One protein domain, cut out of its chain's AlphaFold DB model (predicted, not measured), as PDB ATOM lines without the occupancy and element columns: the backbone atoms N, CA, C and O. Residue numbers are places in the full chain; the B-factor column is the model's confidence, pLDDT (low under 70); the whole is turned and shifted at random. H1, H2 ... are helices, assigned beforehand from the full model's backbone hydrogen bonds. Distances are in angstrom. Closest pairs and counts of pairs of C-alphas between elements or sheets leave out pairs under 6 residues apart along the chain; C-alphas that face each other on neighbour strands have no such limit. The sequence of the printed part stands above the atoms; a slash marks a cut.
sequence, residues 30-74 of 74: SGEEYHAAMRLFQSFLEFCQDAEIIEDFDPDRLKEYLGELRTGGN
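This is residues 30 to 74 of the 74 residues of an uncharacterized protein of uncultured Flavonifractor sp (UniProt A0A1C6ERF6). The model is a helical hairpin: a long helix, H1, runs the length of the domain, and a shorter helix, H2, folds back side by side with it after an extended link. The last residues, 71 to 74, trail on beyond H2. The printed part has 45 residues with two named helices, H1 then H2, and no named strand; its class is all helix. It is loose, with a radius of gyration of the C-alphas of 11.7 A, and elongated, spanning 35 by 19 by 11 A.

Find C-alpha 31 at (16.464, -16.423, 39.852); from there H1, residues 31 to 50, runs 28.3 A to C-alpha 50 at (39.545, -0.562, 35.867). H2, residues 59 to 70, runs 16.4 A and ends at C-alpha 70, at (14.780, -11.630, 44.622).

Look at Tyr 34 and Leu 66: their C-alphas, the closest of H1 and H2, are 6.5 A apart. The two helices touch and form a hairpin, at a shallow tilt of 24 degrees, opposite ways. In H1 every O i to N i+4 pair is within hydrogen-bond range; in H2, 7 of 8 are.

The C-alphas farthest apart, those of Ala 51 and Asn 74, are 36.6 A apart. The printed part has no cut, and the link from H1 to H2 is short, with 8 residues. In the B-factor column, residues 72 to 74 are under 70.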
ATOM      1  N   SER A  30      13.152 -12.872  39.153       93.88
ATOM      2  CA  SER A  30      13.357 -14.316  39.075       93.88
ATOM      3  C   SER A  30      14.818 -14.677  39.376       93.88
ATOM      4  O   SER A  30      15.721 -13.836  39.346       93.88
ATOM      5  N   GLY A  31      15.089 -15.958  39.648       93.50
ATOM      6  CA  GLY A  31      16.464 -16.423  39.852       93.50
ATOM      7  C   GLY A  31      17.374 -16.126  38.653       93.50
ATOM      8  O   GLY A  31      18.522 -15.727  38.839       93.50
ATOM      9  N   GLU A  32      16.852 -16.268  37.433       94.31
ATOM     10  CA  GLU A  32      17.589 -15.974  36.199       94.31
ATOM     11  C   GLU A  32      17.865 -14.476  36.046       94.31
ATOM     12  O   GLU A  32      19.012 -14.095  35.804       94.31
ATOM     13  N   GLU A  33      16.859 -13.624  36.267       94.69
ATOM     14  CA  GLU A  33      17.016 -12.165  36.212       94.69
ATOM     15  C   GLU A  33      17.987 -11.660  37.277       94.69
ATOM     16  O   GLU A  33      18.829 -10.819  36.983       94.69
ATOM     17  N   TYR A  34      17.947 -12.219  38.489       95.44
ATOM     18  CA  TYR A  34      18.912 -11.908  39.542       95.44
ATOM     19  C   TYR A  34      20.351 -12.205  39.095       95.44
ATOM     20  O   TYR A  34      21.240 -11.365  39.240       95.44
ATOM     21  N   HIS A  35      20.601 -13.390  38.528       95.56
ATOM     22  CA  HIS A  35      21.940 -13.757  38.061       95.56
ATOM     23  C   HIS A  35      22.393 -12.917  36.858       95.56
ATOM     24  O   HIS A  35      23.575 -12.572  36.769       95.56
ATOM     25  N   ALA A  36      21.470 -12.573  35.956       96.12
ATOM     26  CA  ALA A  36      21.740 -11.697  34.824       96.12
ATOM     27  C   ALA A  36      22.062 -10.265  35.279       96.12
ATOM     28  O   ALA A  36      23.073  -9.712  34.847       96.12
ATOM     29  N   ALA A  37      21.272  -9.704  36.199       95.81
ATOM     30  CA  ALA A  37      21.493  -8.385  36.785       95.81
ATOM     31  C   ALA A  37      22.838  -8.326  37.520       95.81
ATOM     32  O   ALA A  37      23.636  -7.434  37.245       95.81
ATOM     33  N   MET A  38      23.139  -9.318  38.370       96.81
ATOM     34  CA  MET A  38      24.437  -9.419  39.047       96.81
ATOM     35  C   MET A  38      25.595  -9.358  38.053       96.81
ATOM     36  O   MET A  38      26.500  -8.550  38.223       96.81
ATOM     37  N   ARG A  39      25.552 -10.171  36.990       97.31
ATOM     38  CA  ARG A  39      26.609 -10.179  35.972       97.31
ATOM     39  C   ARG A  39      26.709  -8.837  35.245       97.31
ATOM     40  O   ARG A  39      27.813  -8.356  35.036       97.31
ATOM     41  N   LEU A  40      25.576  -8.250  34.861       96.38
ATOM     42  CA  LEU A  40      25.531  -6.986  34.128       96.38
ATOM     43  C   LEU A  40      26.148  -5.839  34.935       96.38
ATOM     44  O   LEU A  40      27.074  -5.184  34.458       96.38
ATOM     45  N   PHE A  41      25.651  -5.609  36.152       96.81
ATOM     46  CA  PHE A  41      26.114  -4.505  36.989       96.81
ATOM     47  C   PHE A  41      27.541  -4.725  37.473       96.81
ATOM     48  O   PHE A  41      28.329  -3.788  37.429       96.81
ATOM     49  N   GLN A  42      27.902  -5.955  37.852       97.44
ATOM     50  CA  GLN A  42      29.271  -6.264  38.253       97.44
ATOM     51  C   GLN A  42      30.257  -5.988  37.112       97.44
ATOM     52  O   GLN A  42      31.203  -5.239  37.315       97.44
ATOM     53  N   SER A  43      30.010  -6.497  35.899       97.31
ATOM     54  CA  SER A  43      30.912  -6.252  34.764       97.31
ATOM     55  C   SER A  43      31.012  -4.771  34.387       97.31
ATOM     56  O   SER A  43      32.071  -4.321  33.958       97.31
ATOM     57  N   PHE A  44      29.931  -3.999  34.536       97.06
ATOM     58  CA  PHE A  44      29.965  -2.560  34.278       97.06
ATOM     59  C   PHE A  44      30.744  -1.791  35.353       97.06
ATOM     60  O   PHE A  44      31.524  -0.903  35.021       97.06
ATOM     61  N   LEU A  45      30.565  -2.136  36.631       97.94
ATOM     62  CA  LEU A  45      31.273  -1.498  37.744       97.94
ATOM     63  C   LEU A  45      32.762  -1.856  37.756       97.94
ATOM     64  O   LEU A  45      33.582  -0.963  37.942       97.94
ATOM     65  N   GLU A  46      33.112  -3.113  37.470       97.94
ATOM     66  CA  GLU A  46      34.500  -3.551  37.263       97.94
ATOM     67  C   GLU A  46      35.156  -2.751  36.131       97.94
ATOM     68  O   GLU A  46      36.228  -2.191  36.324       97.94
ATOM     69  N   PHE A  47      34.474  -2.587  34.989       98.00
ATOM     70  CA  PHE A  47      34.962  -1.721  33.910       98.00
ATOM     71  C   PHE A  47      35.185  -0.273  34.376       98.00
ATOM     72  O   PHE A  47      36.207   0.324  34.043       98.00
ATOM     73  N   CYS A  48      34.244   0.304  35.129       98.44
ATOM     74  CA  CYS A  48      34.373   1.668  35.640       98.44
ATOM     75  C   CYS A  48      35.548   1.815  36.613       98.44
ATOM     76  O   CYS A  48      36.215   2.848  36.587       98.44
ATOM     77  N   GLN A  49      35.802   0.809  37.450       98.06
ATOM     78  CA  GLN A  49      36.937   0.800  38.368       98.06
ATOM     79  C   GLN A  49      38.262   0.649  37.609       98.06
ATOM     80  O   GLN A  49      39.173   1.449  37.804       98.06
ATOM     81  N   ASP A  50      38.351  -0.314  36.687       98.19
ATOM     82  CA  ASP A  50      39.545  -0.562  35.867       98.19
ATOM     83  C   ASP A  50      39.919   0.644  34.991       98.19
ATOM     84  O   ASP A  50      41.094   0.885  34.714       98.19
ATOM     85  N   ALA A  51      38.918   1.404  34.540       98.38
ATOM     86  CA  ALA A  51      39.091   2.621  33.754       98.38
ATOM     87  C   ALA A  51      39.277   3.892  34.609       98.38
ATOM     88  O   ALA A  51      39.290   4.987  34.044       98.38
ATOM     89  N   GLU A  52      39.382   3.765  35.938       97.88
ATOM     90  CA  GLU A  52      39.528   4.876  36.894       97.88
ATOM     91  C   GLU A  52      38.388   5.919  36.808       97.88
ATOM     92  O   GLU A  52      38.560   7.095  37.129       97.88
ATOM     93  N   ILE A  53      37.196   5.497  36.363       98.44
ATOM     94  CA  ILE A  53      35.974   6.321  36.344       98.44
ATOM     95  C   ILE A  53      35.399   6.437  37.761       98.44
ATOM     96  O   ILE A  53      34.858   7.480  38.131       98.44
ATOM     97  N   ILE A  54      35.518   5.362  38.545       98.00
ATOM     98  CA  ILE A  54      35.185   5.300  39.972       98.00
ATOM     99  C   ILE A  54      36.400   4.785  40.749       98.00
ATOM    100  O   ILE A  54      37.209   4.040  40.201       98.00
ATOM    101  N   GLU A  55      36.521   5.166  42.022       97.56
ATOM    102  CA  GLU A  55      37.619   4.701  42.886       97.56
ATOM    103  C   GLU A  55      37.420   3.236  43.304       97.56
ATOM    104  O   GLU A  55      38.318   2.402  43.157       97.56
ATOM    105  N   ASP A  56      36.223   2.901  43.786       97.12
ATOM    106  CA  ASP A  56      35.820   1.539  44.111       97.12
ATOM    107  C   ASP A  56      34.296   1.356  44.025       97.12
ATOM    108  O   ASP A  56      33.532   2.290  43.762       97.12
ATOM    109  N   PHE A  57      33.865   0.110  44.212       97.19
ATOM    110  CA  PHE A  57      32.481  -0.234  44.502       97.19
ATOM    111  C   PHE A  57      32.442  -1.428  45.458       97.19
ATOM    112  O   PHE A  57      33.358  -2.252  45.484       97.19
ATOM    113  N   ASP A  58      31.356  -1.543  46.222       96.81
ATOM    114  CA  ASP A  58      31.125  -2.672  47.122       96.81
ATOM    115  C   ASP A  58      30.285  -3.765  46.417       96.81
ATOM    116  O   ASP A  58      29.079  -3.576  46.195       96.81
ATOM    117  N   PRO A  59      30.881  -4.918  46.052       94.31
ATOM    118  CA  PRO A  59      30.157  -6.009  45.405       94.31
ATOM    119  C   PRO A  59      29.156  -6.702  46.340       94.31
ATOM    120  O   PRO A  59      28.148  -7.236  45.864       94.31
ATOM    121  N   ASP A  60      29.392  -6.691  47.655       96.75
ATOM    122  CA  ASP A  60      28.463  -7.266  48.627       96.75
ATOM    123  C   ASP A  60      27.222  -6.383  48.765       96.75
ATOM    124  O   ASP A  60      26.108  -6.911  48.819       96.75
ATOM    125  N   ARG A  61      27.377  -5.054  48.693       96.69
ATOM    126  CA  ARG A  61      26.232  -4.133  48.662       96.69
ATOM    127  C   ARG A  61      25.357  -4.327  47.423       96.69
ATOM    128  O   ARG A  61      24.131  -4.310  47.535       96.69
ATOM    129  N   LEU A  62      25.958  -4.547  46.249       95.62
ATOM    130  CA  LEU A  62      25.217  -4.866  45.018       95.62
ATOM    131  C   LEU A  62      24.426  -6.174  45.166       95.62
ATOM    132  O   LEU A  62      23.251  -6.252  44.801       95.62
ATOM    133  N   LYS A  63      25.072  -7.200  45.724       95.81
ATOM    134  CA  LYS A  63      24.461  -8.508  45.968       95.81
ATOM    135  C   LYS A  63      23.309  -8.435  46.967       95.81
ATOM    136  O   LYS A  63      22.293  -9.091  46.752       95.81
ATOM    137  N   GLU A  64      23.467  -7.670  48.042       96.25
ATOM    138  CA  GLU A  64      22.421  -7.430  49.037       96.25
ATOM    139  C   GLU A  64      21.206  -6.763  48.385       96.25
ATOM    140  O   GLU A  64      20.113  -7.324  48.431       96.25
ATOM    141  N   TYR A  65      21.420  -5.649  47.679       95.06
ATOM    142  CA  TYR A  65      20.359  -4.897  47.006       95.06
ATOM    143  C   TYR A  65      19.550  -5.759  46.022       95.06
ATOM    144  O   TYR A  65      18.322  -5.814  46.086       95.06
ATOM    145  N   LEU A  66      20.220  -6.498  45.131       94.94
ATOM    146  CA  LEU A  66      19.527  -7.393  44.195       94.94
ATOM    147  C   LEU A  66      18.913  -8.614  44.905       94.94
ATOM    148  O   LEU A  66      17.925  -9.184  44.436       94.94
ATOM    149  N   GLY A  67      19.491  -9.027  46.034       94.38
ATOM    150  CA  GLY A  67      18.995 -10.114  46.870       94.38
ATOM    151  C   GLY A  67      17.650  -9.798  47.521       94.38
ATOM    152  O   GLY A  67      16.780 -10.671  47.530       94.38
ATOM    153  N   GLU A  68      17.461  -8.563  47.991       93.44
ATOM    154  CA  GLU A  68      16.193  -8.061  48.547       93.44
ATOM    155  C   GLU A  68      15.060  -8.138  47.513       93.44
ATOM    156  O   GLU A  68      13.962  -8.617  47.808       93.44
ATOM    157  N   LEU A  69      15.350  -7.759  46.265       90.75
ATOM    158  CA  LEU A  69      14.395  -7.831  45.156       90.75
ATOM    159  C   LEU A  69      14.075  -9.274  44.751       90.75
ATOM    160  O   LEU A  69      12.956  -9.582  44.348       90.75
ATOM    161  N   ARG A  70      15.022 -10.204  44.896       86.81
ATOM    162  CA  ARG A  70      14.780 -11.630  44.622       86.81
ATOM    163  C   ARG A  70      13.818 -12.265  45.627       86.81
ATOM    164  O   ARG A  70      13.059 -13.161  45.267       86.81
ATOM    165  N   THR A  71      13.863 -11.858  46.894       77.50
ATOM    166  CA  THR A  71      13.017 -12.452  47.944       77.50
ATOM    167  C   THR A  71      11.582 -11.926  47.951       77.50
ATOM    168  O   THR A  71      10.766 -12.446  48.707       77.50
ATOM    169  N   GLY A  72      11.262 -10.966  47.073       62.94
ATOM    170  CA  GLY A  72      10.062 -10.142  47.168       62.94
ATOM    171  C   GLY A  72      10.243  -9.166  48.324       62.94
ATOM    172  O   GLY A  72      10.372  -9.600  49.467       62.94
ATOM    173  N   GLY A  73      10.326  -7.869  48.019       56.44
ATOM    174  CA  GLY A  73      10.488  -6.826  49.034       56.44
ATOM    175  C   GLY A  73       9.495  -7.011  50.186       56.44
ATOM    176  O   GLY A  73       8.340  -7.373  49.955       56.44
ATOM    177  N   ASN A  74       9.984  -6.839  51.416       45.56
ATOM    178  CA  ASN A  74       9.208  -7.010  52.646       45.56
ATOM    179  C   ASN A  74       8.050  -6.010  52.763       45.56
ATOM    180  O   ASN A  74       8.299  -4.807  52.528       45.56
TER     181      ASN A  74